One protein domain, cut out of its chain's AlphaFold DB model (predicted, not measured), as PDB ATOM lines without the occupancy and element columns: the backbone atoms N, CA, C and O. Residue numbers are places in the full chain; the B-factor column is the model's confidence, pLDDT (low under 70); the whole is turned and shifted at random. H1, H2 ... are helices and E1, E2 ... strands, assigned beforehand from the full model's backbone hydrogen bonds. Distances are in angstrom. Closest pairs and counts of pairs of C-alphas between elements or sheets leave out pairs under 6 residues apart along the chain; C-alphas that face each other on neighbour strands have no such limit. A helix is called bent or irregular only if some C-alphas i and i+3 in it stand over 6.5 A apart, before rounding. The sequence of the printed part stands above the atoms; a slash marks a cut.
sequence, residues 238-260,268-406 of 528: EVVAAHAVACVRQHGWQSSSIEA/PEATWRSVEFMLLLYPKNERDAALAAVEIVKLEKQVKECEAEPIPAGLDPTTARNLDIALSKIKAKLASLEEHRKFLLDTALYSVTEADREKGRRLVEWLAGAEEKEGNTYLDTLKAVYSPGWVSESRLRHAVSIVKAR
ATOM      1  N   GLU A 238     195.613 487.055 382.311       84.12
ATOM      2  CA  GLU A 238     196.467 488.075 381.692       84.12
ATOM      3  C   GLU A 238     195.709 488.808 380.589       84.12
ATOM      4  O   GLU A 238     195.807 490.033 380.492       84.12
ATOM      5  N   VAL A 239     194.892 488.085 379.817       80.62
ATOM      6  CA  VAL A 239     193.992 488.676 378.818       80.62
ATOM      7  C   VAL A 239     193.015 489.638 379.491       80.62
ATOM      8  O   VAL A 239     192.899 490.783 379.055       80.62
ATOM      9  N   VAL A 240     192.370 489.240 380.589       86.62
ATOM     10  CA  VAL A 240     191.467 490.117 381.360       86.62
ATOM     11  C   VAL A 240     192.206 491.345 381.896       86.62
ATOM     12  O   VAL A 240     191.702 492.465 381.790       86.62
ATOM     13  N   ALA A 241     193.413 491.170 382.443       90.00
ATOM     14  CA  ALA A 241     194.229 492.280 382.932       90.00
ATOM     15  C   ALA A 241     194.626 493.244 381.799       90.00
ATOM     16  O   ALA A 241     194.544 494.459 381.977       90.00
ATOM     17  N   ALA A 242     195.000 492.729 380.627       87.44
ATOM     18  CA  ALA A 242     195.351 493.533 379.459       87.44
ATOM     19  C   ALA A 242     194.157 494.353 378.948       87.44
ATOM     20  O   ALA A 242     194.288 495.550 378.685       87.44
ATOM     21  N   HIS A 243     192.972 493.741 378.891       86.19
ATOM     22  CA  HIS A 243     191.726 494.426 378.547       86.19
ATOM     23  C   HIS A 243     191.363 495.500 379.581       86.19
ATOM     24  O   HIS A 243     190.993 496.617 379.213       86.19
ATOM     25  N   ALA A 244     191.542 495.222 380.876       89.06
ATOM     26  CA  ALA A 244     191.353 496.220 381.926       89.06
ATOM     27  C   ALA A 244     192.304 497.418 381.758       89.06
ATOM     28  O   ALA A 244     191.873 498.567 381.879       89.06
ATOM     29  N   VAL A 245     193.578 497.176 381.429       89.44
ATOM     30  CA  VAL A 245     194.560 498.236 381.142       89.44
ATOM     31  C   VAL A 245     194.140 499.063 379.927       89.44
ATOM     32  O   VAL A 245     194.149 500.293 380.013       89.44
ATOM     33  N   ALA A 246     193.735 498.418 378.830       82.69
ATOM     34  CA  ALA A 246     193.285 499.100 377.618       82.69
ATOM     35  C   ALA A 246     192.069 500.004 377.897       82.69
ATOM     36  O   ALA A 246     192.097 501.193 377.564       82.69
ATOM     37  N   CYS A 247     191.062 499.493 378.616       79.69
ATOM     38  CA  CYS A 247     189.901 500.277 379.040       79.69
ATOM     39  C   CYS A 247     190.285 501.494 379.882       79.69
ATOM     40  O   CYS A 247     189.836 502.609 379.611       79.69
ATOM     41  N   VAL A 248     191.118 501.303 380.908       82.75
ATOM     42  CA  VAL A 248     191.524 502.395 381.803       82.75
ATOM     43  C   VAL A 248     192.361 503.433 381.060       82.75
ATOM     44  O   VAL A 248     192.193 504.628 381.296       82.75
ATOM     45  N   ARG A 249     193.219 503.014 380.126       82.75
ATOM     46  CA  ARG A 249     194.004 503.922 379.278       82.75
ATOM     47  C   ARG A 249     193.113 504.817 378.415       82.75
ATOM     48  O   ARG A 249     193.429 505.991 378.249       82.75
ATOM     49  N   GLN A 250     192.033 504.275 377.859       69.75
ATOM     50  CA  GLN A 250     191.176 504.981 376.900       69.75
ATOM     51  C   GLN A 250     190.089 505.826 377.563       69.75
ATOM     52  O   GLN A 250     189.770 506.916 377.088       69.75
ATOM     53  N   HIS A 251     189.528 505.343 378.670       68.19
ATOM     54  CA  HIS A 251     188.341 505.939 379.289       68.19
ATOM     55  C   HIS A 251     188.568 506.411 380.727       68.19
ATOM     56  O   HIS A 251     187.706 507.077 381.305       68.19
ATOM     57  N   GLY A 252     189.730 506.103 381.302       72.81
ATOM     58  CA  GLY A 252     189.964 506.228 382.732       72.81
ATOM     59  C   GLY A 252     189.261 505.129 383.529       72.81
ATOM     60  O   GLY A 252     188.389 504.409 383.044       72.81
ATOM     61  N   TRP A 253     189.649 504.999 384.796       79.44
ATOM     62  CA  TRP A 253     188.987 504.087 385.723       79.44
ATOM     63  C   TRP A 253     187.589 504.595 386.101       79.44
ATOM     64  O   TRP A 253     187.453 505.709 386.612       79.44
ATOM     65  N   GLN A 254     186.572 503.744 385.947       72.50
ATOM     66  CA  GLN A 254     185.202 503.994 386.386       72.50
ATOM     67  C   GLN A 254     184.743 502.901 387.354       72.50
ATOM     68  O   GLN A 254     184.542 501.743 386.985       72.50
ATOM     69  N   SER A 255     184.556 503.276 388.623       67.06
ATOM     70  CA  SER A 255     184.016 502.357 389.623       67.06
ATOM     71  C   SER A 255     182.528 502.129 389.401       67.06
ATOM     72  O   SER A 255     181.784 503.079 389.158       67.06
ATOM     73  N   SER A 256     182.069 500.914 389.667       57.44
ATOM     74  CA  SER A 256     180.654 500.549 389.602       57.44
ATOM     75  C   SER A 256     179.730 501.311 390.562       57.44
ATOM     76  O   SER A 256     178.519 501.194 390.454       57.44
ATOM     77  N   SER A 257     180.265 502.072 391.520       50.28
ATOM     78  CA  SER A 257     179.480 502.944 392.406       50.28
ATOM     79  C   SER A 257     179.157 504.319 391.802       50.28
ATOM     80  O   SER A 257     178.400 505.070 392.409       50.28
ATOM     81  N   ILE A 258     179.744 504.679 390.649       47.06
ATOM     82  CA  ILE A 258     179.568 505.991 389.992       47.06
ATOM     83  C   ILE A 258     178.481 505.956 388.897       47.06
ATOM     84  O   ILE A 258     178.022 507.019 388.486       47.06
ATOM     85  N   GLU A 259     177.970 504.774 388.517       41.47
ATOM     86  CA  GLU A 259     176.845 504.594 387.566       41.47
ATOM     87  C   GLU A 259     175.578 505.410 387.929       41.47
ATOM     88  O   GLU A 259     174.697 505.597 387.096       41.47
ATOM     89  N   ALA A 260     175.488 505.965 389.143       38.47
ATOM     90  CA  ALA A 260     174.374 506.788 389.610       38.47
ATOM     91  C   ALA A 260     174.366 508.266 389.134       38.47
ATOM     92  O   ALA A 260     173.460 509.001 389.527       38.47
ATOM     93  N   PRO A 268     178.633 505.662 379.851       46.84
ATOM     94  CA  PRO A 268     178.063 505.557 381.198       46.84
ATOM     95  C   PRO A 268     178.370 504.245 381.941       46.84
ATOM     96  O   PRO A 268     177.868 504.062 383.049       46.84
ATOM     97  N   GLU A 269     179.144 503.320 381.367       60.25
ATOM     98  CA  GLU A 269     179.311 501.983 381.945       60.25
ATOM     99  C   GLU A 269     180.583 501.830 382.786       60.25
ATOM    100  O   GLU A 269     181.667 502.291 382.428       60.25
ATOM    101  N   ALA A 270     180.460 501.134 383.920       61.66
ATOM    102  CA  ALA A 270     181.604 500.792 384.756       61.66
ATOM    103  C   ALA A 270     182.667 500.001 383.967       61.66
ATOM    104  O   ALA A 270     182.326 499.155 383.144       61.66
ATOM    105  N   THR A 271     183.958 500.190 384.286       74.38
ATOM    106  CA  THR A 271     185.092 499.603 383.531       74.38
ATOM    107  C   THR A 271     184.950 498.094 383.307       74.38
ATOM    108  O   THR A 271     185.342 497.588 382.263       74.38
ATOM    109  N   TRP A 272     184.360 497.366 384.259       76.25
ATOM    110  CA  TRP A 272     184.160 495.923 384.129       76.25
ATOM    111  C   TRP A 272     183.182 495.527 383.014       76.25
ATOM    112  O   TRP A 272     183.418 494.501 382.389       76.25
ATOM    113  N   ARG A 273     182.150 496.333 382.721       68.38
ATOM    114  CA  ARG A 273     181.208 496.079 381.617       68.38
ATOM    115  C   ARG A 273     181.858 496.295 380.263       68.38
ATOM    116  O   ARG A 273     181.668 495.498 379.356       68.38
ATOM    117  N   SER A 274     182.691 497.328 380.143       72.38
ATOM    118  CA  SER A 274     183.479 497.535 378.928       72.38
ATOM    119  C   SER A 274     184.439 496.366 378.692       72.38
ATOM    120  O   SER A 274     184.553 495.887 377.570       72.38
ATOM    121  N   VAL A 275     185.082 495.857 379.749       74.81
ATOM    122  CA  VAL A 275     185.932 494.657 379.662       74.81
ATOM    123  C   VAL A 275     185.125 493.415 379.291       74.81
ATOM    124  O   VAL A 275     185.548 492.679 378.408       74.81
ATOM    125  N   GLU A 276     183.966 493.198 379.907       74.06
ATOM    126  CA  GLU A 276     183.052 492.097 379.582       74.06
ATOM    127  C   GLU A 276     182.636 492.123 378.111       74.06
ATOM    128  O   GLU A 276     182.800 491.135 377.399       74.06
ATOM    129  N   PHE A 277     182.184 493.282 377.632       67.31
ATOM    130  CA  PHE A 277     181.802 493.493 376.242       67.31
ATOM    131  C   PHE A 277     182.953 493.175 375.283       67.31
ATOM    132  O   PHE A 277     182.761 492.446 374.313       67.31
ATOM    133  N   MET A 278     184.168 493.655 375.573       68.88
ATOM    134  CA  MET A 278     185.340 493.339 374.753       68.88
ATOM    135  C   MET A 278     185.668 491.845 374.761       68.88
ATOM    136  O   MET A 278     185.907 491.278 373.702       68.88
ATOM    137  N   LEU A 279     185.664 491.196 375.928       67.38
ATOM    138  CA  LEU A 279     186.017 489.782 376.072       67.38
ATOM    139  C   LEU A 279     184.996 488.846 375.409       67.38
ATOM    140  O   LEU A 279     185.380 487.821 374.846       67.38
ATOM    141  N   LEU A 280     183.709 489.200 375.431       60.38
ATOM    142  CA  LEU A 280     182.647 488.467 374.730       60.38
ATOM    143  C   LEU A 280     182.754 488.596 373.204       60.38
ATOM    144  O   LEU A 280     182.346 487.694 372.471       60.38
ATOM    145  N   LEU A 281     183.319 489.705 372.730       56.16
ATOM    146  CA  LEU A 281     183.538 489.980 371.315       56.16
ATOM    147  C   LEU A 281     184.917 489.523 370.806       56.16
ATOM    148  O   LEU A 281     185.078 489.325 369.604       56.16
ATOM    149  N   TYR A 282     185.894 489.309 371.693       49.75
ATOM    150  CA  TYR A 282     187.300 489.043 371.354       49.75
ATOM    151  C   TYR A 282     187.512 487.824 370.426       49.75
ATOM    152  O   TYR A 282     188.215 487.973 369.428       49.75
ATOM    153  N   PRO A 283     186.871 486.651 370.633       47.84
ATOM    154  CA  PRO A 283     187.074 485.500 369.744       47.84
ATOM    155  C   PRO A 283     186.288 485.600 368.428       47.84
ATOM    156  O   PRO A 283     186.649 484.966 367.437       47.84
ATOM    157  N   LYS A 284     185.184 486.357 368.426       46.25
ATOM    158  CA  LYS A 284     184.284 486.485 367.275       46.25
ATOM    159  C   LYS A 284     184.788 487.552 366.312       46.25
ATOM    160  O   LYS A 284     184.911 487.289 365.129       46.25
ATOM    161  N   ASN A 285     185.232 488.701 366.811       47.53
ATOM    162  CA  ASN A 285     185.528 489.848 365.963       47.53
ATOM    163  C   ASN A 285     186.792 489.698 365.106       47.53
ATOM    164  O   ASN A 285     186.768 490.147 363.968       47.53
ATOM    165  N   GLU A 286     187.879 489.079 365.582       45.59
ATOM    166  CA  GLU A 286     189.080 488.898 364.740       45.59
ATOM    167  C   GLU A 286     188.849 487.859 363.637       45.59
ATOM    168  O   GLU A 286     189.226 488.074 362.484       45.59
ATOM    169  N   ARG A 287     188.177 486.752 363.971       48.41
ATOM    170  CA  ARG A 287     187.833 485.708 363.007       48.41
ATOM    171  C   ARG A 287     186.748 486.164 362.039       48.41
ATOM    172  O   ARG A 287     186.909 485.955 360.844       48.41
ATOM    173  N   ASP A 288     185.685 486.794 362.524       48.72
ATOM    174  CA  ASP A 288     184.589 487.292 361.691       48.72
ATOM    175  C   ASP A 288     185.058 488.473 360.835       48.72
ATOM    176  O   ASP A 288     184.693 488.546 359.665       48.72
ATOM    177  N   ALA A 289     185.963 489.328 361.333       52.38
ATOM    178  CA  ALA A 289     186.625 490.332 360.500       52.38
ATOM    179  C   ALA A 289     187.549 489.698 359.448       52.38
ATOM    180  O   ALA A 289     187.580 490.173 358.311       52.38
ATOM    181  N   ALA A 290     188.279 488.628 359.783       54.41
ATOM    182  CA  ALA A 290     189.108 487.900 358.822       54.41
ATOM    183  C   ALA A 290     188.261 487.176 357.758       54.41
ATOM    184  O   ALA A 290     188.571 487.251 356.572       54.41
ATOM    185  N   LEU A 291     187.161 486.530 358.154       53.66
ATOM    186  CA  LEU A 291     186.208 485.876 357.254       53.66
ATOM    187  C   LEU A 291     185.490 486.897 356.364       53.66
ATOM    188  O   LEU A 291     185.399 486.688 355.155       53.66
ATOM    189  N   ALA A 292     185.055 488.028 356.930       54.44
ATOM    190  CA  ALA A 292     184.498 489.138 356.167       54.44
ATOM    191  C   ALA A 292     185.522 489.692 355.167       54.44
ATOM    192  O   ALA A 292     185.171 489.944 354.020       54.44
ATOM    193  N   ALA A 293     186.797 489.824 355.550       59.50
ATOM    194  CA  ALA A 293     187.853 490.262 354.640       59.50
ATOM    195  C   ALA A 293     188.075 489.280 353.473       59.50
ATOM    196  O   ALA A 293     188.240 489.722 352.337       59.50
ATOM    197  N   VAL A 294     188.034 487.966 353.721       66.31
ATOM    198  CA  VAL A 294     188.135 486.939 352.668       66.31
ATOM    199  C   VAL A 294     186.936 486.994 351.714       66.31
ATOM    200  O   VAL A 294     187.119 486.958 350.495       66.31
ATOM    201  N   GLU A 295     185.716 487.117 352.241       65.75
ATOM    202  CA  GLU A 295     184.495 487.204 351.427       65.75
ATOM    203  C   GLU A 295     184.445 488.508 350.611       65.75
ATOM    204  O   GLU A 295     184.053 488.480 349.446       65.75
ATOM    205  N   ILE A 296     184.922 489.631 351.165       67.31
ATOM    206  CA  ILE A 296     185.075 490.904 350.440       67.31
ATOM    207  C   ILE A 296     185.973 490.718 349.209       67.31
ATOM    208  O   ILE A 296     185.549 491.038 348.102       67.31
ATOM    209  N   VAL A 297     187.161 490.118 349.362       74.69
ATOM    210  CA  VAL A 297     188.094 489.881 348.238       74.69
ATOM    211  C   VAL A 297     187.456 489.017 347.142       74.69
ATOM    212  O   VAL A 297     187.657 489.256 345.948       74.69
ATOM    213  N   LYS A 298     186.661 488.013 347.528       78.19
ATOM    214  CA  LYS A 298     185.935 487.153 346.584       78.19
ATOM    215  C   LYS A 298     184.866 487.932 345.811       78.19
ATOM    216  O   LYS A 298     184.779 487.782 344.593       78.19
ATOM    217  N   LEU A 299     184.080 488.762 346.496       70.00
ATOM    218  CA  LEU A 299     183.031 489.579 345.878       70.00
ATOM    219  C   LEU A 299     183.622 490.673 344.975       70.00
ATOM    220  O   LEU A 299     183.123 490.874 343.872       70.00
ATOM    221  N   GLU A 300     184.719 491.322 345.375       76.44
ATOM    222  CA  GLU A 300     185.444 492.289 344.536       76.44
ATOM    223  C   GLU A 300     185.919 491.664 343.219       76.44
ATOM    224  O   GLU A 300     185.828 492.285 342.158       76.44
ATOM    225  N   LYS A 301     186.414 490.421 343.274       84.38
ATOM    226  CA  LYS A 301     186.814 489.669 342.082       84.38
ATOM    227  C   LYS A 301     185.617 489.398 341.166       84.38
ATOM    228  O   LYS A 301     185.716 489.660 339.973       84.38
ATOM    229  N   GLN A 302     184.489 488.954 341.725       74.75
ATOM    230  CA  GLN A 302     183.260 488.709 340.960       74.75
ATOM    231  C   GLN A 302     182.717 489.983 340.304       74.75
ATOM    232  O   GLN A 302     182.306 489.947 339.150       74.75
ATOM    233  N   VAL A 303     182.753 491.125 341.001       79.06
ATOM    234  CA  VAL A 303     182.358 492.418 340.419       79.06
ATOM    235  C   VAL A 303     183.268 492.782 339.246       79.06
ATOM    236  O   VAL A 303     182.758 493.135 338.187       79.06
ATOM    237  N   LYS A 304     184.593 492.637 339.391       83.06
ATOM    238  CA  LYS A 304     185.550 492.917 338.308       83.06
ATOM    239  C   LYS A 304     185.357 492.013 337.095       83.06
ATOM    240  O   LYS A 304     185.457 492.502 335.978       83.06
ATOM    241  N   GLU A 305     185.090 490.724 337.297       80.12
ATOM    242  CA  GLU A 305     184.808 489.776 336.208       80.12
ATOM    243  C   GLU A 305     183.515 490.156 335.470       80.12
ATOM    244  O   GLU A 305     183.523 490.273 334.247       80.12
ATOM    245  N   CYS A 306     182.442 490.469 336.205       74.06
ATOM    246  CA  CYS A 306     181.173 490.916 335.625       74.06
ATOM    247  C   CYS A 306     181.255 492.282 334.918       74.06
ATOM    248  O   CYS A 306     180.470 492.547 334.015       74.06
ATOM    249  N   GLU A 307     182.157 493.173 335.338       77.88
ATOM    250  CA  GLU A 307     182.373 494.477 334.691       77.88
ATOM    251  C   GLU A 307     183.333 494.394 333.493       77.88
ATOM    252  O   GLU A 307     183.218 495.189 332.560       77.88
ATOM    253  N   ALA A 308     184.273 493.442 333.506       77.50
ATOM    254  CA  ALA A 308     185.232 493.220 332.424       77.50
ATOM    255  C   ALA A 308     184.623 492.478 331.225       77.50
ATOM    256  O   ALA A 308     185.103 492.649 330.103       77.50
ATOM    257  N   GLU A 309     183.573 491.685 331.443       72.69
ATOM    258  CA  GLU A 309     182.795 491.033 330.390       72.69
ATOM    259  C   GLU A 309     181.511 491.836 330.113       72.69
ATOM    260  O   GLU A 309     180.487 491.616 330.764       72.69
ATOM    261  N   PRO A 310     181.527 492.799 329.168       64.19
ATOM    262  CA  PRO A 310     180.329 493.556 328.835       64.19
ATOM    263  C   PRO A 310     179.228 492.604 328.368       64.19
ATOM    264  O   PRO A 310     179.479 491.693 327.578       64.19
ATOM    265  N   ILE A 311     178.007 492.853 328.850       66.31
ATOM    266  CA  ILE A 311     176.802 492.087 328.518       66.31
ATOM    267  C   ILE A 311     176.775 491.826 327.000       66.31
ATOM    268  O   ILE A 311     176.721 492.795 326.233       66.31
ATOM    269  N   PRO A 312     176.834 490.556 326.549       70.25
ATOM    270  CA  PRO A 312     176.861 490.220 325.134       70.25
ATOM    271  C   PRO A 312     175.749 490.930 324.360       70.25
ATOM    272  O   PRO A 312     174.567 490.839 324.704       70.25
ATOM    273  N   ALA A 313     176.128 491.644 323.299       64.50
ATOM    274  CA  ALA A 313     175.169 492.311 322.431       64.50
ATOM    275  C   ALA A 313     174.241 491.260 321.794       64.50
ATOM    276  O   ALA A 313     174.703 490.389 321.060       64.50
ATOM    277  N   GLY A 314     172.938 491.335 322.089       73.00
ATOM    278  CA  GLY A 314     171.925 490.396 321.584       73.00
ATOM    279  C   GLY A 314     171.205 489.558 322.645       73.00
ATOM    280  O   GLY A 314     170.347 488.757 322.284       73.00
ATOM    281  N   LEU A 315     171.510 489.740 323.935       73.62
ATOM    282  CA  LEU A 315     170.709 489.163 325.018       73.62
ATOM    283  C   LEU A 315     169.289 489.739 325.029       73.62
ATOM    284  O   LEU A 315     169.080 490.927 324.767       73.62
ATOM    285  N   ASP A 316     168.307 488.897 325.351       83.25
ATOM    286  CA  ASP A 316     166.935 489.360 325.494       83.25
ATOM    287  C   ASP A 316     166.814 490.342 326.683       83.25
ATOM    288  O   ASP A 316     167.574 490.253 327.660       83.25
ATOM    289  N   PRO A 317     165.856 491.287 326.637       77.25
ATOM    290  CA  PRO A 317     165.715 492.318 327.666       77.25
ATOM    291  C   PRO A 317     165.509 491.773 329.086       77.25
ATOM    292  O   PRO A 317     165.858 492.445 330.058       77.25
ATOM    293  N   THR A 318     164.939 490.574 329.231       75.56
ATOM    294  CA  THR A 318     164.705 489.948 330.534       75.56
ATOM    295  C   THR A 318     166.008 489.417 331.117       75.56
ATOM    296  O   THR A 318     166.300 489.682 332.284       75.56
ATOM    297  N   THR A 319     166.834 488.748 330.315       70.25
ATOM    298  CA  THR A 319     168.141 488.246 330.758       70.25
ATOM    299  C   THR A 319     169.110 489.382 331.079       70.25
ATOM    300  O   THR A 319     169.762 489.343 332.123       70.25
ATOM    301  N   ALA A 320     169.139 490.445 330.266       70.62
ATOM    302  CA  ALA A 320     169.941 491.638 330.554       70.62
ATOM    303  C   ALA A 320     169.533 492.303 331.885       70.62
ATOM    304  O   ALA A 320     170.385 492.641 332.706       70.62
ATOM    305  N   ARG A 321     168.222 492.413 332.146       75.12
ATOM    306  CA  ARG A 321     167.683 492.940 333.409       75.12
ATOM    307  C   ARG A 321     168.018 492.050 334.609       75.12
ATOM    308  O   ARG A 321     168.332 492.566 335.677       75.12
ATOM    309  N   ASN A 322     167.951 490.729 334.456       72.50
ATOM    310  CA  ASN A 322     168.279 489.790 335.531       72.50
ATOM    311  C   ASN A 322     169.764 489.855 335.916       72.50
ATOM    312  O   ASN A 322     170.085 489.790 337.103       72.50
ATOM    313  N   LEU A 323     170.653 490.029 334.934       72.25
ATOM    314  CA  LEU A 323     172.089 490.178 335.162       72.25
ATOM    315  C   LEU A 323     172.416 491.492 335.894       72.25
ATOM    316  O   LEU A 323     173.198 491.489 336.843       72.25
ATOM    317  N   ASP A 324     171.747 492.586 335.525       75.75
ATOM    318  CA  ASP A 324     171.876 493.886 336.198       75.75
ATOM    319  C   ASP A 324     171.376 493.835 337.658       75.75
ATOM    320  O   ASP A 324     172.045 494.297 338.585       75.75
ATOM    321  N   ILE A 325     170.245 493.157 337.903       75.25
ATOM    322  CA  ILE A 325     169.735 492.902 339.262       75.25
ATOM    323  C   ILE A 325     170.731 492.067 340.078       75.25
ATOM    324  O   ILE A 325     170.957 492.360 341.255       75.25
ATOM    325  N   ALA A 326     171.328 491.032 339.484       70.56
ATOM    326  CA  ALA A 326     172.309 490.189 340.159       70.56
ATOM    327  C   ALA A 326     173.571 490.981 340.543       70.56
ATOM    328  O   ALA A 326     174.008 490.907 341.694       70.56
ATOM    329  N   LEU A 327     174.107 491.801 339.631       75.75
ATOM    330  CA  LEU A 327     175.253 492.668 339.909       75.75
ATOM    331  C   LEU A 327     174.932 493.696 341.005       75.75
ATOM    332  O   LEU A 327     175.740 493.904 341.910       75.75
ATOM    333  N   SER A 328     173.737 494.292 340.973       77.25
ATOM    334  CA  SER A 328     173.264 495.222 342.006       77.25
ATOM    335  C   SER A 328     173.187 494.563 343.392       77.25
ATOM    336  O   SER A 328     173.668 495.127 344.377       77.25
ATOM    337  N   LYS A 329     172.691 493.320 343.477       75.69
ATOM    338  CA  LYS A 329     172.666 492.537 344.727       75.69
ATOM    339  C   LYS A 329     174.068 492.229 345.259       75.69
ATOM    340  O   LYS A 329     174.297 492.346 346.462       75.69
ATOM    341  N   ILE A 330     175.010 491.869 344.383       70.12
ATOM    342  CA  ILE A 330     176.413 491.620 344.760       70.12
ATOM    343  C   ILE A 330     177.055 492.904 345.307       70.12
ATOM    344  O   ILE A 330     177.663 492.869 346.377       70.12
ATOM    345  N   LYS A 331     176.862 494.045 344.631       78.81
ATOM    346  CA  LYS A 331     177.368 495.357 345.074       78.81
ATOM    347  C   LYS A 331     176.768 495.791 346.417       78.81
ATOM    348  O   LYS A 331     177.498 496.271 347.279       78.81
ATOM    349  N   ALA A 332     175.470 495.572 346.630       73.56
ATOM    350  CA  ALA A 332     174.814 495.864 347.906       73.56
ATOM    351  C   ALA A 332     175.349 494.987 349.055       73.56
ATOM    352  O   ALA A 332     175.612 495.491 350.149       73.56
ATOM    353  N   LYS A 333     175.574 493.688 348.802       68.00
ATOM    354  CA  LYS A 333     176.181 492.770 349.778       68.00
ATOM    355  C   LYS A 333     177.618 493.180 350.126       68.00
ATOM    356  O   LYS A 333     177.979 493.153 351.299       68.00
ATOM    357  N   LEU A 334     178.412 493.582 349.130       70.94
ATOM    358  CA  LEU A 334     179.773 494.088 349.329       70.94
ATOM    359  C   LEU A 334     179.779 495.323 350.243       70.94
ATOM    360  O   LEU A 334     180.471 495.313 351.255       70.94
ATOM    361  N   ALA A 335     178.941 496.324 349.955       71.88
ATOM    362  CA  ALA A 335     178.839 497.537 350.770       71.88
ATOM    363  C   ALA A 335     178.419 497.246 352.226       71.88
ATOM    364  O   ALA A 335     178.988 497.803 353.162       71.88
ATOM    365  N   SER A 336     177.467 496.328 352.431       64.44
ATOM    366  CA  SER A 336     177.041 495.906 353.774       64.44
ATOM    367  C   SER A 336     178.163 495.203 354.552       64.44
ATOM    368  O   SER A 336     178.344 495.462 355.742       64.44
ATOM    369  N   LEU A 337     178.956 494.350 353.892       61.50
ATOM    370  CA  LEU A 337     180.105 493.682 354.511       61.50
ATOM    371  C   LEU A 337     181.255 494.651 354.810       61.50
ATOM    372  O   LEU A 337     181.915 494.507 355.838       61.50
ATOM    373  N   GLU A 338     181.486 495.647 353.957       71.12
ATOM    374  CA  GLU A 338     182.449 496.720 354.214       71.12
ATOM    375  C   GLU A 338     182.031 497.585 355.406       71.12
ATOM    376  O   GLU A 338     182.868 497.899 356.253       71.12
ATOM    377  N   GLU A 339     180.744 497.921 355.522       66.38
ATOM    378  CA  GLU A 339     180.197 498.653 356.665       66.38
ATOM    379  C   GLU A 339     180.271 497.826 357.953       66.38
ATOM    380  O   GLU A 339     180.684 498.346 358.986       66.38
ATOM    381  N   HIS A 340     179.978 496.525 357.893       57.50
ATOM    382  CA  HIS A 340     180.130 495.616 359.028       57.50
ATOM    383  C   HIS A 340     181.599 495.457 359.446       57.50
ATOM    384  O   HIS A 340     181.923 495.581 360.624       57.50
ATOM    385  N   ARG A 341     182.520 495.272 358.492       61.34
ATOM    386  CA  ARG A 341     183.969 495.240 358.748       61.34
ATOM    387  C   ARG A 341     184.449 496.558 359.348       61.34
ATOM    388  O   ARG A 341     185.230 496.539 360.293       61.34
ATOM    389  N   LYS A 342     183.988 497.695 358.825       61.59
ATOM    390  CA  LYS A 342     184.298 499.019 359.370       61.59
ATOM    391  C   LYS A 342     183.732 499.178 360.774       61.59
ATOM    392  O   LYS A 342     184.457 499.650 361.628       61.59
ATOM    393  N   PHE A 343     182.503 498.741 361.036       58.09
ATOM    394  CA  PHE A 343     181.922 498.723 362.374       58.09
ATOM    395  C   PHE A 343     182.778 497.885 363.325       58.09
ATOM    396  O   PHE A 343     183.150 498.395 364.374       58.09
ATOM    397  N   LEU A 344     183.180 496.667 362.941       53.81
ATOM    398  CA  LEU A 344     184.071 495.797 363.723       53.81
ATOM    399  C   LEU A 344     185.451 496.438 363.977       53.81
ATOM    400  O   LEU A 344     185.994 496.318 365.072       53.81
ATOM    401  N   LEU A 345     185.997 497.163 362.996       53.97
ATOM    402  CA  LEU A 345     187.261 497.906 363.103       53.97
ATOM    403  C   LEU A 345     187.130 499.220 363.895       53.97
ATOM    404  O   LEU A 345     188.047 499.585 364.622       53.97
ATOM    405  N   ASP A 346     185.994 499.907 363.831       49.09
ATOM    406  CA  ASP A 346     185.683 501.068 364.669       49.09
ATOM    407  C   ASP A 346     185.381 500.607 366.105       49.09
ATOM    408  O   ASP A 346     185.753 501.283 367.059       49.09
ATOM    409  N   THR A 347     184.837 499.399 366.304       51.06
ATOM    410  CA  THR A 347     184.831 498.736 367.622       51.06
ATOM    411  C   THR A 347     186.234 498.277 368.043       51.06
ATOM    412  O   THR A 347     186.463 498.052 369.228       51.06
ATOM    413  N   ALA A 348     187.221 498.244 367.138       47.41
ATOM    414  CA  ALA A 348     188.641 498.112 367.479       47.41
ATOM    415  C   ALA A 348     189.256 499.408 368.059       47.41
ATOM    416  O   ALA A 348     190.454 499.436 368.369       47.41
ATOM    417  N   LEU A 349     188.437 500.433 368.358       47.22
ATOM    418  CA  LEU A 349     188.739 501.424 369.405       47.22
ATOM    419  C   LEU A 349     189.119 500.757 370.733       47.22
ATOM    420  O   LEU A 349     189.831 501.365 371.513       47.22
ATOM    421  N   TYR A 350     188.738 499.498 370.937       56.16
ATOM    422  CA  TYR A 350     189.091 498.645 372.066       56.16
ATOM    423  C   TYR A 350     190.301 497.723 371.814       56.16
ATOM    424  O   TYR A 350     190.481 496.721 372.504       56.16
ATOM    425  N   SER A 351     191.142 498.023 370.817       66.44
ATOM    426  CA  SER A 351     192.315 497.196 370.516       66.44
ATOM    427  C   SER A 351     193.300 497.179 371.689       66.44
ATOM    428  O   SER A 351     193.916 498.186 372.061       66.44
ATOM    429  N   VAL A 352     193.449 495.995 372.279       73.75
ATOM    430  CA  VAL A 352     194.483 495.705 373.269       73.75
ATOM    431  C   VAL A 352     195.830 495.724 372.553       73.75
ATOM    432  O   VAL A 352     196.109 494.883 371.700       73.75
ATOM    433  N   THR A 353     196.673 496.700 372.888       83.06
ATOM    434  CA  THR A 353     198.016 496.822 372.302       83.06
ATOM    435  C   THR A 353     199.002 495.873 372.984       83.06
ATOM    436  O   THR A 353     198.773 495.435 374.112       83.06
ATOM    437  N   GLU A 354     200.156 495.608 372.365       81.06
ATOM    438  CA  GLU A 354     201.202 494.801 373.018       81.06
ATOM    439  C   GLU A 354     201.707 495.450 374.318       81.06
ATOM    440  O   GLU A 354     202.004 494.763 375.291       81.06
ATOM    441  N   ALA A 355     201.713 496.786 374.390       84.88
ATOM    442  CA  ALA A 355     202.029 497.505 375.620       84.88
ATOM    443  C   ALA A 355     200.976 497.284 376.724       84.88
ATOM    444  O   ALA A 355     201.330 497.252 377.904       84.88
ATOM    445  N   ASP A 356     199.697 497.129 376.364       87.56
ATOM    446  CA  ASP A 356     198.633 496.798 377.318       87.56
ATOM    447  C   ASP A 356     198.760 495.346 377.797       87.56
ATOM    448  O   ASP A 356     198.610 495.096 378.992       87.56
ATOM    449  N   ARG A 357     199.114 494.407 376.904       85.25
ATOM    450  CA  ARG A 357     199.398 493.002 377.261       85.25
ATOM    451  C   ARG A 357     200.573 492.888 378.218       85.25
ATOM    452  O   ARG A 357     200.459 492.239 379.251       85.25
ATOM    453  N   GLU A 358     201.667 493.578 377.918       90.00
ATOM    454  CA  GLU A 358     202.848 493.609 378.775       90.00
ATOM    455  C   GLU A 358     202.541 494.213 380.150       90.00
ATOM    456  O   GLU A 358     202.930 493.664 381.180       90.00
ATOM    457  N   LYS A 359     201.784 495.315 380.200       90.44
ATOM    458  CA  LYS A 359     201.312 495.874 381.475       90.44
ATOM    459  C   LYS A 359     200.386 494.911 382.216       90.44
ATOM    460  O   LYS A 359     200.518 494.788 383.428       90.44
ATOM    461  N   GLY A 360     199.478 494.238 381.511       91.38
ATOM    462  CA  GLY A 360     198.590 493.219 382.065       91.38
ATOM    463  C   GLY A 360     199.373 492.093 382.739       91.38
ATOM    464  O   GLY A 360     199.149 491.830 383.918       91.38
ATOM    465  N   ARG A 361     200.361 491.515 382.042       88.56
ATOM    466  CA  ARG A 361     201.285 490.506 382.593       88.56
ATOM    467  C   ARG A 361     201.976 490.995 383.861       88.56
ATOM    468  O   ARG A 361     201.859 490.364 384.908       88.56
ATOM    469  N   ARG A 362     202.588 492.182 383.811       91.56
ATOM    470  CA  ARG A 362     203.265 492.782 384.976       91.56
ATOM    471  C   ARG A 362     202.335 493.020 386.163       91.56
ATOM    472  O   ARG A 362     202.782 492.934 387.301       91.56
ATOM    473  N   LEU A 363     201.059 493.336 385.930       93.12
ATOM    474  CA  LEU A 363     200.070 493.472 387.003       93.12
ATOM    475  C   LEU A 363     199.790 492.127 387.678       93.12
ATOM    476  O   LEU A 363     199.739 492.071 388.906       93.12
ATOM    477  N   VAL A 364     199.633 491.057 386.895       89.06
ATOM    478  CA  VAL A 364     199.423 489.695 387.412       89.06
ATOM    479  C   VAL A 364     200.657 489.212 388.184       89.06
ATOM    480  O   VAL A 364     200.514 488.697 389.293       89.06
ATOM    481  N   GLU A 365     201.861 489.437 387.654       89.06
ATOM    482  CA  GLU A 365     203.130 489.122 388.328       89.06
ATOM    483  C   GLU A 365     203.301 489.910 389.631       89.06
ATOM    484  O   GLU A 365     203.618 489.335 390.673       89.06
ATOM    485  N   TRP A 366     203.039 491.220 389.600       91.31
ATOM    486  CA  TRP A 366     203.073 492.062 390.794       91.31
ATOM    487  C   TRP A 366     202.113 491.553 391.870       91.31
ATOM    488  O   TRP A 366     202.491 491.468 393.037       91.31
ATOM    489  N   LEU A 367     200.880 491.212 391.488       89.69
ATOM    490  CA  LEU A 367     199.875 490.719 392.422       89.69
ATOM    491  C   LEU A 367     200.296 489.380 393.045       89.69
ATOM    492  O   LEU A 367     200.084 489.179 394.240       89.69
ATOM    493  N   ALA A 368     200.932 488.500 392.267       83.06
ATOM    494  CA  ALA A 368     201.475 487.236 392.762       83.06
ATOM    495  C   ALA A 368     202.611 487.446 393.782       83.06
ATOM    496  O   ALA A 368     202.676 486.726 394.773       83.06
ATOM    497  N   GLY A 369     203.470 488.448 393.565       82.38
ATOM    498  CA  GLY A 369     204.581 488.789 394.463       82.38
ATOM    499  C   GLY A 369     204.232 489.733 395.620       82.38
ATOM    500  O   GLY A 369     205.105 490.046 396.427       82.38
ATOM    501  N   ALA A 370     202.997 490.233 395.710       80.56
ATOM    502  CA  ALA A 370     202.607 491.170 396.761       80.56
ATOM    503  C   ALA A 370     202.574 490.480 398.137       80.56
ATOM    504  O   ALA A 370     201.981 489.415 398.280       80.56
ATOM    505  N   GLU A 371     203.165 491.090 399.169       67.19
ATOM    506  CA  GLU A 371     203.107 490.553 400.536       67.19
ATOM    507  C   GLU A 371     201.677 490.595 401.096       67.19
ATOM    508  O   GLU A 371     200.998 491.629 401.041       67.19
ATOM    509  N   GLU A 372     201.235 489.474 401.668       57.97
ATOM    510  CA  GLU A 372     199.990 489.389 402.435       57.97
ATOM    511  C   GLU A 372     200.228 490.084 403.769       57.97
ATOM    512  O   GLU A 372     201.150 489.752 404.512       57.97
ATOM    513  N   LYS A 373     199.440 491.120 404.047       55.50
ATOM    514  CA  LYS A 373     199.482 491.813 405.334       55.50
ATOM    515  C   LYS A 373     198.221 491.439 406.086       55.50
ATOM    516  O   LYS A 373     197.134 491.598 405.529       55.50
ATOM    517  N   GLU A 374     198.375 491.008 407.338       40.75
ATOM    518  CA  GLU A 374     197.260 490.720 408.246       40.75
ATOM    519  C   GLU A 374     196.180 491.813 408.145       40.75
ATOM    520  O   GLU A 374     196.433 492.999 408.385       40.75
ATOM    521  N   GLY A 375     194.974 491.409 407.733       46.66
ATOM    522  CA  GLY A 375     193.799 492.277 407.634       46.66
ATOM    523  C   GLY A 375     193.578 492.998 406.296       46.66
ATOM    524  O   GLY A 375     192.627 493.779 406.203       46.66
ATOM    525  N   ASN A 376     194.385 492.769 405.249       54.97
ATOM    526  CA  ASN A 376     194.157 493.362 403.922       54.97
ATOM    527  C   ASN A 376     193.293 492.484 402.993       54.97
ATOM    528  O   ASN A 376     193.736 492.041 401.936       54.97
ATOM    529  N   THR A 377     192.009 492.364 403.336       62.09
ATOM    530  CA  THR A 377     191.017 491.508 402.655       62.09
ATOM    531  C   THR A 377     190.883 491.720 401.139       62.09
ATOM    532  O   THR A 377     190.410 490.840 400.418       62.09
ATOM    533  N   TYR A 378     191.282 492.886 400.620       71.44
ATOM    534  CA  TYR A 378     191.086 493.237 399.214       71.44
ATOM    535  C   TYR A 378     192.160 492.672 398.271       71.44
ATOM    536  O   TYR A 378     191.814 492.178 397.196       71.44
ATOM    537  N   LEU A 379     193.448 492.724 398.646       75.38
ATOM    538  CA  LEU A 379     194.504 492.115 397.822       75.38
ATOM    539  C   LEU A 379     194.401 490.591 397.842       75.38
ATOM    540  O   LEU A 379     194.608 489.975 396.803       75.38
ATOM    541  N   ASP A 380     193.989 490.015 398.969       70.44
ATOM    542  CA  ASP A 380     193.762 488.576 399.110       70.44
ATOM    543  C   ASP A 380     192.630 488.115 398.179       70.44
ATOM    544  O   ASP A 380     192.778 487.145 397.438       70.44
ATOM    545  N   THR A 381     191.542 488.895 398.094       73.69
ATOM    546  CA  THR A 381     190.458 488.648 397.126       73.69
ATOM    547  C   THR A 381     190.965 488.693 395.681       73.69
ATOM    548  O   THR A 381     190.607 487.843 394.869       73.69
ATOM    549  N   LEU A 382     191.792 489.683 395.326       79.56
ATOM    550  CA  LEU A 382     192.356 489.785 393.977       79.56
ATOM    551  C   LEU A 382     193.311 488.631 393.672       79.56
ATOM    552  O   LEU A 382     193.220 488.039 392.600       79.56
ATOM    553  N   LYS A 383     194.196 488.282 394.609       78.44
ATOM    554  CA  LYS A 383     195.083 487.124 394.489       78.44
ATOM    555  C   LYS A 383     194.290 485.853 394.271       78.44
ATOM    556  O   LYS A 383     194.610 485.109 393.355       78.44
ATOM    557  N   ALA A 384     193.225 485.645 395.034       69.62
ATOM    558  CA  ALA A 384     192.335 484.518 394.833       69.62
ATOM    559  C   ALA A 384     191.716 484.521 393.428       69.62
ATOM    560  O   ALA A 384     191.712 483.491 392.769       69.62
ATOM    561  N   VAL A 385     191.259 485.671 392.923       76.31
ATOM    562  CA  VAL A 385     190.699 485.791 391.562       76.31
ATOM    563  C   VAL A 385     191.733 485.487 390.471       76.31
ATOM    564  O   VAL A 385     191.384 484.858 389.481       76.31
ATOM    565  N   TYR A 386     192.989 485.906 390.642       78.50
ATOM    566  CA  TYR A 386     194.038 485.778 389.621       78.50
ATOM    567  C   TYR A 386     194.899 484.515 389.739       78.50
ATOM    568  O   TYR A 386     195.500 484.105 388.743       78.50
ATOM    569  N   SER A 387     194.964 483.894 390.920       68.38
ATOM    570  CA  SER A 387     195.743 482.681 391.207       68.38
ATOM    571  C   SER A 387     195.411 481.522 390.258       68.38
ATOM    572  O   SER A 387     196.345 480.864 389.789       68.38
ATOM    573  N   PRO A 388     194.149 481.332 389.816       61.53
ATOM    574  CA  PRO A 388     193.837 480.299 388.843       61.53
ATOM    575  C   PRO A 388     194.356 480.544 387.433       61.53
ATOM    576  O   PRO A 388     194.423 479.629 386.634       61.53
ATOM    577  N   GLY A 389     194.699 481.776 387.069       65.31
ATOM    578  CA  GLY A 389     195.166 482.072 385.707       65.31
ATOM    579  C   GLY A 389     194.038 482.156 384.687       65.31
ATOM    580  O   GLY A 389     194.297 482.404 383.515       65.31
ATOM    581  N   TRP A 390     192.799 482.034 385.147       69.62
ATOM    582  CA  TRP A 390     191.586 482.363 384.422       69.62
ATOM    583  C   TRP A 390     190.625 483.110 385.354       69.62
ATOM    584  O   TRP A 390     190.757 483.057 386.578       69.62
ATOM    585  N   VAL A 391     189.671 483.826 384.769       71.44
ATOM    586  CA  VAL A 391     188.661 484.635 385.456       71.44
ATOM    587  C   VAL A 391     187.296 484.270 384.888       71.44
ATOM    588  O   VAL A 391     187.086 484.400 383.684       71.44
ATOM    589  N   SER A 392     186.368 483.834 385.742       68.25
ATOM    590  CA  SER A 392     184.958 483.654 385.377       68.25
ATOM    591  C   SER A 392     184.232 484.993 385.238       68.25
ATOM    592  O   SER A 392     184.578 485.980 385.890       68.25
ATOM    593  N   GLU A 393     183.148 485.003 384.466       68.56
ATOM    594  CA  GLU A 393     182.185 486.109 384.349       68.56
ATOM    595  C   GLU A 393     181.774 486.690 385.706       68.56
ATOM    596  O   GLU A 393     181.852 487.897 385.936       68.56
ATOM    597  N   SER A 394     181.448 485.824 386.670       64.44
ATOM    598  CA  SER A 394     181.054 486.222 388.028       64.44
ATOM    599  C   SER A 394     182.163 486.964 388.788       64.44
ATOM    600  O   SER A 394     181.881 487.767 389.685       64.44
ATOM    601  N   ARG A 395     183.429 486.714 388.439       73.25
ATOM    602  CA  ARG A 395     184.624 487.289 389.073       73.25
ATOM    603  C   ARG A 395     185.225 488.439 388.276       73.25
ATOM    604  O   ARG A 395     186.075 489.151 388.817       73.25
ATOM    605  N   LEU A 396     184.751 488.691 387.057       78.06
ATOM    606  CA  LEU A 396     185.287 489.712 386.160       78.06
ATOM    607  C   LEU A 396     185.288 491.106 386.796       78.06
ATOM    608  O   LEU A 396     186.283 491.829 386.737       78.06
ATOM    609  N   ARG A 397     184.210 491.450 387.509       79.00
ATOM    610  CA  ARG A 397     184.098 492.717 388.247       79.00
ATOM    611  C   ARG A 397     185.238 492.929 389.241       79.00
ATOM    612  O   ARG A 397     185.743 494.043 389.372       79.00
ATOM    613  N   HIS A 398     185.623 491.872 389.954       79.69
ATOM    614  CA  HIS A 398     186.747 491.920 390.882       79.69
ATOM    615  C   HIS A 398     188.067 491.948 390.118       79.69
ATOM    616  O   HIS A 398     188.908 492.789 390.425       79.69
ATOM    617  N   ALA A 399     188.220 491.110 389.091       85.50
ATOM    618  CA  ALA A 399     189.452 491.004 388.319       85.50
ATOM    619  C   ALA A 399     189.896 492.354 387.736       85.50
ATOM    620  O   ALA A 399     191.001 492.821 387.996       85.50
ATOM    621  N   VAL A 400     188.983 493.063 387.065       88.19
ATOM    622  CA  VAL A 400     189.260 494.354 386.410       88.19
ATOM    623  C   VAL A 400     189.822 495.401 387.378       88.19
ATOM    624  O   VAL A 400     190.577 496.289 386.982       88.19
ATOM    625  N   SER A 401     189.535 495.271 388.676       87.44
ATOM    626  CA  SER A 401     190.040 496.178 389.705       87.44
ATOM    627  C   SER A 401     191.531 496.042 390.036       87.44
ATOM    628  O   SER A 401     192.061 496.902 390.746       87.44
ATOM    629  N   ILE A 402     192.244 495.072 389.449       89.75
ATOM    630  CA  ILE A 402     193.703 494.921 389.572       89.75
ATOM    631  C   ILE A 402     194.468 496.196 389.183       89.75
ATOM    632  O   ILE A 402     195.418 496.581 389.868       89.75
ATOM    633  N   VAL A 403     194.011 496.912 388.146       89.31
ATOM    634  CA  VAL A 403     194.631 498.171 387.698       89.31
ATOM    635  C   VAL A 403     194.553 499.214 388.812       89.31
ATOM    636  O   VAL A 403     195.541 499.865 389.151       89.31
ATOM    637  N   LYS A 404     193.381 499.325 389.453       84.88
ATOM    638  CA  LYS A 404     193.172 500.272 390.546       84.88
ATOM    639  C   LYS A 404     193.928 499.881 391.812       84.88
ATOM    640  O   LYS A 404     194.410 500.755 392.534       84.88
ATOM    641  N   ALA A 405     194.039 498.582 392.079       86.56
ATOM    642  CA  ALA A 405     194.811 498.058 393.194       86.56
ATOM    643  C   ALA A 405     196.288 498.457 393.085       86.56
ATOM    644  O   ALA A 405     196.851 498.953 394.063       86.56
ATOM    645  N   ARG A 406     196.880 498.344 391.887       88.06
ATOM    646  CA  ARG A 406     198.263 498.763 391.628       88.06
ATOM    647  C   ARG A 406     198.465 500.260 391.840       88.06
ATOM    648  O   ARG A 406     199.361 500.641 392.587       88.06
TER     649      ARG A 406
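This is residues 238 to 260 and 268 to 406 of the 528 residues of an uncharacterized protein of Opitutaceae bacterium TAV5 (UniProt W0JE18). A long helical hairpin, H2b and H3, makes the length of this domain and has a small head of shorter helices at one end. In the head H1 lies in the middle with H2a, H4, H6 and H7 round it; H5 sits at the end away from the hairpin, and the short strand E1 leads into H6. The printed part has 162 residues, with seven named helices and one named strand in the order H1, H2, H3, H4, H5, E1, H6, H7; the class is mostly helix. It is extended, with a radius of gyration of the C-alphas of 24.5 A and spans of 90 by 33 by 23 A.

Start at the hub, H1, residues 238 to 251. H2, residues 271 to 308, was assigned as one helix by its hydrogen bonds but is bent, C-alphas 280 and 283 being 7.3 A apart; its arms are H2a, residues 271 to 280, and H2b, residues 283 to 308, at a steep tilt of 54 degrees. H1 touches H2a, closest at C-alphas 243 and 275, 5.9 A. H2b and H3, residues 317 to 350, form a hairpin: they touch at a shallow tilt of 30 degrees, opposite ways, closest at C-alphas 289 and 341, 5.8 A. H4, residues 354 to 369, touches H1 at a steep tilt of 61 degrees, with C-alphas 242 and 360 closest at 4.2 A. H5, residues 377 to 386, touches H4 with residues 364 to 368 of H4 alone, closest at C-alphas 367 and 383, 6.3 A. E1, residues 390 to 392, pairs with no named strand. H6, residues 393 to 399, is irregular, C-alphas 394 and 397 being 7.2 A apart; it touches H2a, closest at C-alphas 272 and 397, 5.2 A. H7, residues 402 to 406, touches H1, closest at C-alphas 245 and 403, 6.6 A. Every O i to N i+4 pair is within hydrogen-bond range in H1, H2a, H4, H5 and H7, against 21 of 22 in H2b, 28 of 30 in H3 and 1 of 3 in H6, where 3 of 4 O i to N i+3 pairs are.

Find C-alpha 238 at (196.467, 488.075, 381.692), where H1 begins its 19.8 A. H2b covers 38.2 A; H3 starts at C-alpha 317, (165.715, 492.318, 327.666), and covers 50.6 A. H4 covers 22.5 A, and H7 ends at C-alpha 406, (198.263, 498.763, 391.628).

The C-alphas of Gly 314 and Glu 374 are the two farthest apart, 90.3 A. Residues 261 to 267 are cut out, with C-alphas 260 and 268 9.3 A apart. Of the links printed whole, none is long. Residues 313 to 318 stand free. Mean pLDDT of the printed part is 71.0; 66 residues are under 70, among them 277 to 296 and 339 to 351.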